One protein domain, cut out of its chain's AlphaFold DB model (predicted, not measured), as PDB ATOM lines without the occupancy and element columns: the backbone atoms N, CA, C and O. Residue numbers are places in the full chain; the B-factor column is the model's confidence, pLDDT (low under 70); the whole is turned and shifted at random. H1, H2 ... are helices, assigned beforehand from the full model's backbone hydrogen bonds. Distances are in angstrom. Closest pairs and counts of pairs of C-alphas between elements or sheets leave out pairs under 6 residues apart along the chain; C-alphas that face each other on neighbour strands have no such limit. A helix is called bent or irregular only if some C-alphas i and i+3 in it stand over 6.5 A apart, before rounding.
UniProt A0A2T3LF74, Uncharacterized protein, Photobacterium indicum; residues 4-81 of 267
ATOM      1  N   ASN A   4      10.482  70.337  28.882       61.50
ATOM      2  CA  ASN A   4      11.166  70.002  30.130       61.50
ATOM      3  C   ASN A   4      12.632  70.466  30.098       61.50
ATOM      4  O   ASN A   4      13.159  70.878  29.065       61.50
ATOM      5  N   THR A   5      13.302  70.403  31.248       58.16
ATOM      6  CA  THR A   5      14.719  70.770  31.421       58.16
ATOM      7  C   THR A   5      15.692  69.931  30.584       58.16
ATOM      8  O   THR A   5      16.837  70.337  30.418       58.16
ATOM      9  N   ASN A   6      15.242  68.802  30.027       57.34
ATOM     10  CA  ASN A   6      16.019  67.896  29.177       57.34
ATOM     11  C   ASN A   6      15.678  68.036  27.677       57.34
ATOM     12  O   ASN A   6      16.195  67.276  26.858       57.34
ATOM     13  N   GLY A   7      14.835  69.008  27.304       62.94
ATOM     14  CA  GLY A   7      14.500  69.342  25.922       62.94
ATOM     15  C   GLY A   7      13.047  69.059  25.533       62.94
ATOM     16  O   GLY A   7      12.127  69.087  26.354       62.94
ATOM     17  N   TYR A   8      12.843  68.839  24.233       71.62
ATOM     18  CA  TYR A   8      11.539  68.549  23.646       71.62
ATOM     19  C   TYR A   8      11.287  67.035  23.631       71.62
ATOM     20  O   TYR A   8      12.098  66.273  23.102       71.62
ATOM     21  N   THR A   9      10.161  66.597  24.194       76.38
ATOM     22  CA  THR A   9       9.710  65.199  24.153       76.38
ATOM     23  C   THR A   9       8.424  65.127  23.327       76.38
ATOM     24  O   THR A   9       7.477  65.831  23.677       76.38
ATOM     25  N   PRO A  10       8.375  64.325  22.244       79.19
ATOM     26  CA  PRO A  10       7.145  64.123  21.483       79.19
ATOM     27  C   PRO A  10       6.025  63.570  22.369       79.19
ATOM     28  O   PRO A  10       6.265  62.669  23.177       79.19
ATOM     29  N   ASP A  11       4.815  64.100  22.205       82.38
ATOM     30  CA  ASP A  11       3.620  63.590  22.875       82.38
ATOM     31  C   ASP A  11       3.242  62.214  22.268       82.38
ATOM     32  O   ASP A  11       3.471  61.949  21.082       82.38
ATOM     33  N   ASP A  12       2.672  61.308  23.072       83.81
ATOM     34  CA  ASP A  12       2.204  60.014  22.565       83.81
ATOM     35  C   ASP A  12       0.908  60.146  21.744       83.81
ATOM     36  O   ASP A  12       0.189  61.148  21.807       83.81
ATOM     37  N   PHE A  13       0.593  59.110  20.962       83.00
ATOM     38  CA  PHE A  13      -0.561  59.127  20.057       83.00
ATOM     39  C   PHE A  13      -1.879  59.418  20.783       83.00
ATOM     40  O   PHE A  13      -2.697  60.206  20.307       83.00
ATOM     41  N   ASN A  14      -2.070  58.824  21.962       83.12
ATOM     42  CA  ASN A  14      -3.287  58.990  22.751       83.12
ATOM     43  C   ASN A  14      -3.426  60.421  23.276       83.12
ATOM     44  O   ASN A  14      -4.532  60.950  23.331       83.12
ATOM     45  N   THR A  15      -2.316  61.068  23.620       84.44
ATOM     46  CA  THR A  15      -2.273  62.460  24.071       84.44
ATOM     47  C   THR A  15      -2.628  63.415  22.933       84.44
ATOM     48  O   THR A  15      -3.430  64.330  23.129       84.44
ATOM     49  N   VAL A  16      -2.102  63.174  21.728       84.44
ATOM     50  CA  VAL A  16      -2.420  63.978  20.536       84.44
ATOM     51  C   VAL A  16      -3.890  63.808  20.139       84.44
ATOM     52  O   VAL A  16      -4.605  64.795  19.970       84.44
ATOM     53  N   ILE A  17      -4.382  62.568  20.075       86.25
ATOM     54  CA  ILE A  17      -5.794  62.278  19.784       86.25
ATOM     55  C   ILE A  17      -6.732  62.858  20.833       86.25
ATOM     56  O   ILE A  17      -7.790  63.377  20.483       86.25
ATOM     57  N   LYS A  18      -6.349  62.822  22.109       85.81
ATOM     58  CA  LYS A  18      -7.136  63.438  23.172       85.81
ATOM     59  C   LYS A  18      -7.252  64.950  22.978       85.81
ATOM     60  O   LYS A  18      -8.342  65.480  23.130       85.81
ATOM     61  N   SER A  19      -6.189  65.629  22.541       85.00
ATOM     62  CA  SER A  19      -6.254  67.058  22.199       85.00
ATOM     63  C   SER A  19      -7.216  67.341  21.036       85.00
ATOM     64  O   SER A  19      -7.919  68.355  21.045       85.00
ATOM     65  N   TYR A  20      -7.265  66.454  20.037       85.94
ATOM     66  CA  TYR A  20      -8.232  66.539  18.939       85.94
ATOM     67  C   TYR A  20      -9.665  66.289  19.414       85.94
ATOM     68  O   TYR A  20     -10.567  67.033  19.034       85.94
ATOM     69  N   TYR A  21      -9.869  65.298  20.282       86.00
ATOM     70  CA  TYR A  21     -11.159  65.017  20.908       86.00
ATOM     71  C   TYR A  21     -11.652  66.196  21.755       86.00
ATOM     72  O   TYR A  21     -12.780  66.642  21.568       86.00
ATOM     73  N   ASP A  22     -10.794  66.758  22.610       87.19
ATOM     74  CA  ASP A  22     -11.110  67.913  23.455       87.19
ATOM     75  C   ASP A  22     -11.483  69.139  22.598       87.19
ATOM     76  O   ASP A  22     -12.416  69.879  22.913       87.19
ATOM     77  N   SER A  23     -10.814  69.316  21.453       85.25
ATOM     78  CA  SER A  23     -11.151  70.364  20.480       85.25
ATOM     79  C   SER A  23     -12.465  70.077  19.746       85.25
ATOM     80  O   SER A  23     -13.219  71.001  19.451       85.25
ATOM     81  N   PHE A  24     -12.774  68.812  19.465       84.44
ATOM     82  CA  PHE A  24     -14.009  68.399  18.802       84.44
ATOM     83  C   PHE A  24     -15.238  68.636  19.692       84.44
ATOM     84  O   PHE A  24     -16.207  69.242  19.243       84.44
ATOM     85  N   ILE A  25     -15.177  68.244  20.967       87.44
ATOM     86  CA  ILE A  25     -16.285  68.432  21.922       87.44
ATOM     87  C   ILE A  25     -16.441  69.880  22.406       87.44
ATOM     88  O   ILE A  25     -17.453  70.209  23.015       87.44
ATOM     89  N   SER A  26     -15.467  70.756  22.132       85.56
ATOM     90  CA  SER A  26     -15.582  72.196  22.410       85.56
ATOM     91  C   SER A  26     -16.613  72.915  21.529       85.56
ATOM     92  O   SER A  26     -16.978  74.058  21.806       85.56
ATOM     93  N   GLN A  27     -17.094  72.252  20.475       85.44
ATOM     94  CA  GLN A  27     -18.168  72.743  19.619       85.44
ATOM     95  C   GLN A  27     -19.533  72.397  20.249       85.44
ATOM     96  O   GLN A  27     -19.746  71.233  20.608       85.44
ATOM     97  N   PRO A  28     -20.476  73.356  20.368       82.12
ATOM     98  CA  PRO A  28     -21.768  73.143  21.036       82.12
ATOM     99  C   PRO A  28     -22.577  71.955  20.493       82.12
ATOM    100  O   PRO A  28     -23.342  71.324  21.219       82.12
ATOM    101  N   GLU A  29     -22.412  71.627  19.213       83.94
ATOM    102  CA  GLU A  29     -23.099  70.528  18.535       83.94
ATOM    103  C   GLU A  29     -22.587  69.137  18.954       83.94
ATOM    104  O   GLU A  29     -23.281  68.136  18.758       83.94
ATOM    105  N   PHE A  30     -21.391  69.065  19.546       83.38
ATOM    106  CA  PHE A  30     -20.674  67.820  19.834       83.38
ATOM    107  C   PHE A  30     -20.298  67.639  21.314       83.38
ATOM    108  O   PHE A  30     -19.714  66.618  21.674       83.38
ATOM    109  N   GLU A  31     -20.703  68.561  22.191       82.12
ATOM    110  CA  GLU A  31     -20.371  68.587  23.628       82.12
ATOM    111  C   GLU A  31     -20.754  67.296  24.383       82.12
ATOM    112  O   GLU A  31     -20.103  66.894  25.344       82.12
ATOM    113  N   THR A  32     -21.798  66.597  23.927       84.00
ATOM    114  CA  THR A  32     -22.302  65.364  24.567       84.00
ATOM    115  C   THR A  32     -21.728  64.071  23.975       84.00
ATOM    116  O   THR A  32     -22.119  62.971  24.381       84.00
ATOM    117  N   VAL A  33     -20.817  64.161  23.000       84.81
ATOM    118  CA  VAL A  33     -20.221  62.986  22.352       84.81
ATOM    119  C   VAL A  33     -19.191  62.349  23.282       84.81
ATOM    120  O   VAL A  33     -18.155  62.933  23.590       84.81
ATOM    121  N   SER A  34     -19.446  61.109  23.704       84.75
ATOM    122  CA  SER A  34     -18.487  60.329  24.489       84.75
ATOM    123  C   SER A  34     -17.259  59.935  23.660       84.75
ATOM    124  O   SER A  34     -17.354  59.732  22.449       84.75
ATOM    125  N   THR A  35     -16.111  59.749  24.317       81.50
ATOM    126  CA  THR A  35     -14.843  59.373  23.666       81.50
ATOM    127  C   THR A  35     -14.971  58.095  22.832       81.50
ATOM    128  O   THR A  35     -14.555  58.067  21.684       81.50
ATOM    129  N   SER A  36     -15.668  57.075  23.345       81.25
ATOM    130  CA  SER A  36     -15.915  55.826  22.607       81.25
ATOM    131  C   SER A  36     -16.780  56.026  21.353       81.25
ATOM    132  O   SER A  36     -16.591  55.339  20.350       81.25
ATOM    133  N   ARG A  37     -17.717  56.984  21.374       82.50
ATOM    134  CA  ARG A  37     -18.526  57.328  20.196       82.50
ATOM    135  C   ARG A  37     -17.710  58.115  19.171       82.50
ATOM    136  O   ARG A  37     -17.911  57.918  17.977       82.50
ATOM    137  N   PHE A  38     -16.802  58.972  19.630       84.38
ATOM    138  CA  PHE A  38     -15.852  59.670  18.773       84.38
ATOM    139  C   PHE A  38     -14.897  58.684  18.089       84.38
ATOM    140  O   PHE A  38     -14.812  58.700  16.871       84.38
ATOM    141  N   GLU A  39     -14.281  57.754  18.819       83.81
ATOM    142  CA  GLU A  39     -13.374  56.733  18.259       83.81
ATOM    143  C   GLU A  39     -14.033  55.840  17.192       83.81
ATOM    144  O   GLU A  39     -13.369  55.373  16.269       83.81
ATOM    145  N   GLY A  40     -15.349  55.620  17.286       81.69
ATOM    146  CA  GLY A  40     -16.131  54.883  16.288       81.69
ATOM    147  C   GLY A  40     -16.638  55.718  15.103       81.69
ATOM    148  O   GLY A  40     -17.379  55.188  14.273       81.69
ATOM    149  N   SER A  41     -16.311  57.011  15.034       83.56
ATOM    150  CA  SER A  41     -16.832  57.952  14.030       83.56
ATOM    151  C   SER A  41     -15.944  58.070  12.784       83.56
ATOM    152  O   SER A  41     -14.762  57.718  12.795       83.56
ATOM    153  N   ALA A  42     -16.505  58.605  11.696       82.12
ATOM    154  CA  ALA A  42     -15.734  58.916  10.489       82.12
ATOM    155  C   ALA A  42     -14.775  60.098  10.724       82.12
ATOM    156  O   ALA A  42     -13.692  60.154  10.145       82.12
ATOM    157  N   GLU A  43     -15.149  61.010  11.618       81.19
ATOM    158  CA  GLU A  43     -14.361  62.158  12.047       81.19
ATOM    159  C   GLU A  43     -13.064  61.716  12.735       81.19
ATOM    160  O   GLU A  43     -11.998  62.262  12.450       81.19
ATOM    161  N   TYR A  44     -13.113  60.667  13.561       85.50
ATOM    162  CA  TYR A  44     -11.907  60.083  14.152       85.50
ATOM    163  C   TYR A  44     -10.947  59.529  13.100       85.50
ATOM    164  O   TYR A  44      -9.743  59.707  13.244       85.50
ATOM    165  N   ALA A  45     -11.437  58.934  12.008       83.19
ATOM    166  CA  ALA A  45     -10.562  58.458  10.934       83.19
ATOM    167  C   ALA A  45      -9.781  59.604  10.260       83.19
ATOM    168  O   ALA A  45      -8.628  59.419   9.868       83.19
ATOM    169  N   VAL A  46     -10.378  60.799  10.174       82.94
ATOM    170  CA  VAL A  46      -9.704  62.009   9.675       82.94
ATOM    171  C   VAL A  46      -8.675  62.510  10.692       82.94
ATOM    172  O   VAL A  46      -7.513  62.712  10.335       82.94
ATOM    173  N   PHE A  47      -9.060  62.641  11.966       85.94
ATOM    174  CA  PHE A  47      -8.149  63.090  13.025       85.94
ATOM    175  C   PHE A  47      -7.009  62.104  13.304       85.94
ATOM    176  O   PHE A  47      -5.919  62.527  13.674       85.94
ATOM    177  N   TYR A  48      -7.215  60.808  13.068       85.44
ATOM    178  CA  TYR A  48      -6.192  59.771  13.176       85.44
ATOM    179  C   TYR A  48      -5.023  60.025  12.218       85.44
ATOM    180  O   TYR A  48      -3.865  60.005  12.636       85.44
ATOM    181  N   GLY A  49      -5.315  60.331  10.949       85.06
ATOM    182  CA  GLY A  49      -4.289  60.681   9.963       85.06
ATOM    183  C   GLY A  49      -3.545  61.970  10.323       85.06
ATOM    184  O   GLY A  49      -2.318  62.020  10.243       85.06
ATOM    185  N   SER A  50      -4.267  62.994  10.789       84.62
ATOM    186  CA  SER A  50      -3.666  64.248  11.263       84.62
ATOM    187  C   SER A  50      -2.772  64.043  12.488       84.62
ATOM    188  O   SER A  50      -1.653  64.548  12.513       84.62
ATOM    189  N   ALA A  51      -3.200  63.231  13.458       86.50
ATOM    190  CA  ALA A  51      -2.413  62.910  14.645       86.50
ATOM    191  C   ALA A  51      -1.101  62.190  14.298       86.50
ATOM    192  O   ALA A  51      -0.068  62.481  14.896       86.50
ATOM    193  N   GLN A  52      -1.106  61.300  13.301       84.25
ATOM    194  CA  GLN A  52       0.122  60.657  12.823       84.25
ATOM    195  C   GLN A  52       1.099  61.651  12.177       84.25
ATOM    196  O   GLN A  52       2.307  61.560  12.408       84.25
ATOM    197  N   ILE A  53       0.592  62.606  11.391       85.75
ATOM    198  CA  ILE A  53       1.414  63.660  10.778       85.75
ATOM    199  C   ILE A  53       2.010  64.564  11.857       85.75
ATOM    200  O   ILE A  53       3.214  64.828  11.837       85.75
ATOM    201  N   ASP A  54       1.204  64.985  12.828       84.81
ATOM    202  CA  ASP A  54       1.678  65.816  13.930       84.81
ATOM    203  C   ASP A  54       2.754  65.100  14.734       84.81
ATOM    204  O   ASP A  54       3.814  65.670  14.964       84.81
ATOM    205  N   MET A  55       2.554  63.829  15.092       86.44
ATOM    206  CA  MET A  55       3.581  63.041  15.779       86.44
ATOM    207  C   MET A  55       4.888  62.946  14.983       86.44
ATOM    208  O   MET A  55       5.972  63.033  15.566       86.44
ATOM    209  N   ALA A  56       4.815  62.802  13.657       85.38
ATOM    210  CA  ALA A  56       6.004  62.796  12.809       85.38
ATOM    211  C   ALA A  56       6.733  64.150  12.849       85.38
ATOM    212  O   ALA A  56       7.955  64.193  12.999       85.38
ATOM    213  N   ILE A  57       5.990  65.258  12.790       85.31
ATOM    214  CA  ILE A  57       6.533  66.617  12.910       85.31
ATOM    215  C   ILE A  57       7.171  66.827  14.290       85.31
ATOM    216  O   ILE A  57       8.295  67.323  14.380       85.31
ATOM    217  N   GLN A  58       6.498  66.408  15.364       85.31
ATOM    218  CA  GLN A  58       7.018  66.481  16.731       85.31
ATOM    219  C   GLN A  58       8.332  65.698  16.876       85.31
ATOM    220  O   GLN A  58       9.291  66.197  17.463       85.31
ATOM    221  N   SER A  59       8.423  64.508  16.279       84.44
ATOM    222  CA  SER A  59       9.654  63.709  16.264       84.44
ATOM    223  C   SER A  59      10.815  64.430  15.557       84.44
ATOM    224  O   SER A  59      11.921  64.507  16.095       84.44
ATOM    225  N   ILE A  60      10.556  65.049  14.399       85.81
ATOM    226  CA  ILE A  60      11.561  65.828  13.652       85.81
ATOM    227  C   ILE A  60      12.054  67.030  14.472       85.81
ATOM    228  O   ILE A  60      13.257  67.316  14.506       85.81
ATOM    229  N   TYR A  61      11.147  67.734  15.156       82.94
ATOM    230  CA  TYR A  61      11.530  68.820  16.056       82.94
ATOM    231  C   TYR A  61      12.399  68.313  17.209       82.94
ATOM    232  O   TYR A  61      13.441  68.913  17.477       82.94
ATOM    233  N   ALA A  62      12.032  67.193  17.841       83.50
ATOM    234  CA  ALA A  62      12.821  66.582  18.910       83.50
ATOM    235  C   ALA A  62      14.262  66.291  18.466       83.50
ATOM    236  O   ALA A  62      15.217  66.684  19.137       83.50
ATOM    237  N   GLU A  63      14.423  65.657  17.302       83.94
ATOM    238  CA  GLU A  63      15.734  65.326  16.741       83.94
ATOM    239  C   GLU A  63      16.554  66.588  16.429       83.94
ATOM    240  O   GLU A  63      17.746  66.665  16.736       83.94
ATOM    241  N   THR A  64      15.909  67.606  15.854       84.69
ATOM    242  CA  THR A  64      16.557  68.880  15.522       84.69
ATOM    243  C   THR A  64      17.066  69.583  16.779       84.69
ATOM    244  O   THR A  64      18.216  70.022  16.817       84.69
ATOM    245  N   PHE A  65      16.255  69.636  17.837       82.06
ATOM    246  CA  PHE A  65      16.659  70.234  19.109       82.06
ATOM    247  C   PHE A  65      17.811  69.481  19.767       82.06
ATOM    248  O   PHE A  65      18.743  70.122  20.249       82.06
ATOM    249  N   GLN A  66      17.796  68.146  19.741       83.81
ATOM    250  CA  GLN A  66      18.913  67.352  20.257       83.81
ATOM    251  C   GLN A  66      20.214  67.674  19.517       83.81
ATOM    252  O   GLN A  66      21.226  67.965  20.151       83.81
ATOM    253  N   LYS A  67      20.180  67.740  18.180       83.31
ATOM    254  CA  LYS A  67      21.359  68.114  17.380       83.31
ATOM    255  C   LYS A  67      21.877  69.512  17.722       83.31
ATOM    256  O   LYS A  67      23.087  69.693  17.849       83.31
ATOM    257  N   VAL A  68      20.987  70.489  17.908       83.88
ATOM    258  CA  VAL A  68      21.370  71.856  18.307       83.88
ATOM    259  C   VAL A  68      21.973  71.874  19.713       83.88
ATOM    260  O   VAL A  68      23.003  72.509  19.920       83.88
ATOM    261  N   MET A  69      21.395  71.144  20.667       80.25
ATOM    262  CA  MET A  69      21.927  71.039  22.030       80.25
ATOM    263  C   MET A  69      23.318  70.402  22.055       80.25
ATOM    264  O   MET A  69      24.221  70.938  22.694       80.25
ATOM    265  N   THR A  70      23.518  69.305  21.318       82.50
ATOM    266  CA  THR A  70      24.836  68.674  21.161       82.50
ATOM    267  C   THR A  70      25.839  69.618  20.503       82.50
ATOM    268  O   THR A  70      26.996  69.682  20.918       82.50
ATOM    269  N   TYR A  71      25.419  70.376  19.489       81.75
ATOM    270  CA  TYR A  71      26.278  71.373  18.858       81.75
ATOM    271  C   TYR A  71      26.698  72.461  19.853       81.75
ATOM    272  O   TYR A  71      27.890  72.724  19.996       81.75
ATOM    273  N   LEU A  72      25.750  73.048  20.590       78.88
ATOM    274  CA  LEU A  72      26.031  74.098  21.570       78.88
ATOM    275  C   LEU A  72      26.933  73.607  22.704       78.88
ATOM    276  O   LEU A  72      27.867  74.315  23.074       78.88
ATOM    277  N   SER A  73      26.709  72.401  23.234       77.88
ATOM    278  CA  SER A  73      27.580  71.838  24.271       77.88
ATOM    279  C   SER A  73      28.994  71.590  23.744       77.88
ATOM    280  O   SER A  73      29.962  71.978  24.390       77.88
ATOM    281  N   THR A  74      29.126  71.040  22.535       77.50
ATOM    282  CA  THR A  74      30.427  70.778  21.901       77.50
ATOM    283  C   THR A  74      31.195  72.069  21.626       77.50
ATOM    284  O   THR A  74      32.397  72.144  21.875       77.50
ATOM    285  N   ILE A  75      30.517  73.099  21.111       74.19
ATOM    286  CA  ILE A  75      31.132  74.402  20.849       74.19
ATOM    287  C   ILE A  75      31.507  75.095  22.158       74.19
ATOM    288  O   ILE A  75      32.627  75.581  22.267       74.19
ATOM    289  N   ASN A  76      30.636  75.087  23.168       70.25
ATOM    290  CA  ASN A  76      30.956  75.672  24.470       70.25
ATOM    291  C   ASN A  76      32.153  74.982  25.130       70.25
ATOM    292  O   ASN A  76      33.018  75.677  25.650       70.25
ATOM    293  N   LEU A  77      32.257  73.652  25.052       66.31
ATOM    294  CA  LEU A  77      33.430  72.919  25.540       66.31
ATOM    295  C   LEU A  77      34.708  73.322  24.793       66.31
ATOM    296  O   LEU A  77      35.740  73.543  25.417       66.31
ATOM    297  N   LYS A  78      34.640  73.487  23.465       61.06
ATOM    298  CA  LYS A  78      35.778  73.969  22.664       61.06
ATOM    299  C   LYS A  78      36.167  75.415  22.981       61.06
ATOM    300  O   LYS A  78      37.344  75.742  22.932       61.06
ATOM    301  N   ILE A  79      35.198  76.277  23.288       60.38
ATOM    302  CA  ILE A  79      35.441  77.683  23.641       60.38
ATOM    303  C   ILE A  79      36.006  77.810  25.061       60.38
ATOM    304  O   ILE A  79      36.842  78.675  25.301       60.38
ATOM    305  N   GLN A  80      35.559  76.974  26.003       55.88
ATOM    306  CA  GLN A  80      36.004  77.017  27.401       55.88
ATOM    307  C   GLN A  80      37.446  76.541  27.602       55.88
ATOM    308  O   GLN A  80      38.063  76.933  28.591       55.88
ATOM    309  N   SER A  81      37.994  75.771  26.660       54.31
ATOM    310  CA  SER A  81      39.381  75.304  26.692       54.31
ATOM    311  C   SER A  81      40.199  75.912  25.548       54.31
ATOM    312  O   SER A  81      40.559  75.195  24.613       54.31
TER     313      SER A  81
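Overview. This is residues 4 to 81 of the 267 residues of an uncharacterized protein of Photobacterium indicum (UniProt A0A2T3LF74). One long helix, H3, makes the length of a rod, and the shorter H1 crosses it at a steep angle near its first half, splaying away from it toward the end where H3 begins. There the link after H1 turns back and the small H2 closes the gap between them, while residues 7 to 12 run beside H3 and lead into H1; the last turns of H3, with residues 70 to 81, stick out free. The printed part has 78 residues with three named helices, in the order H1, H2, H3, and no named strand; the class is all helix. The whole is extended, with a radius of gyration of the C-alphas of 18.8 A, and spans 63 by 19 by 16 A.

Arrangement. H3, residues 42 to 80, is the longest helix. H1, residues 13 to 25, touches H3, which meets it with residues 47 to 55 alone. The closest C-alphas of the two are those of Val 16 and Ala 51, 6.0 A apart. H1 and H3 stand at a steep tilt of 53 degrees and run opposite ways. H2, residues 35 to 39, is close to H3 but not clearly touching it; the closest C-alphas, those of Phe 38 and Tyr 44, are 6.1 A apart. H2 is also close to H1 but not clearly touching it, with the C-alphas of Tyr 21 and Thr 35 closest at 7.3 A. In H1 and H2 every O i to N i+4 pair is within hydrogen-bond range; in H3 it is 34 of 35.

Along the chain. H3 has 39 residues and measures 57.4 A from C-alpha 42 at (-15.734, 58.916, 10.489) to C-alpha 80 at (36.004, 77.017, 27.401). H1 has 13 residues and measures 18.4 A, beginning with C-alpha 13 at (-0.561, 59.127, 20.057). H2 has 5 residues and measures 6.2 A. None of the three helices is bent.

Size, cuts and confidence. The two C-alphas farthest apart are those of Glu 29 and Ser 81, at 63.2 A. Residues 70 to 81, of which 70 to 80 belong to H3, stand free; the body without them spans 45 by 22 by 16 A. The printed part has no cut. The link from H1 to H2, 9 residues, is short, and the link from H2 to H3, 2 residues, is tight. The mean pLDDT of the printed part is 80.5, and the model's confidence is low, under 70, at residues 4 to 7 and 77 to 81.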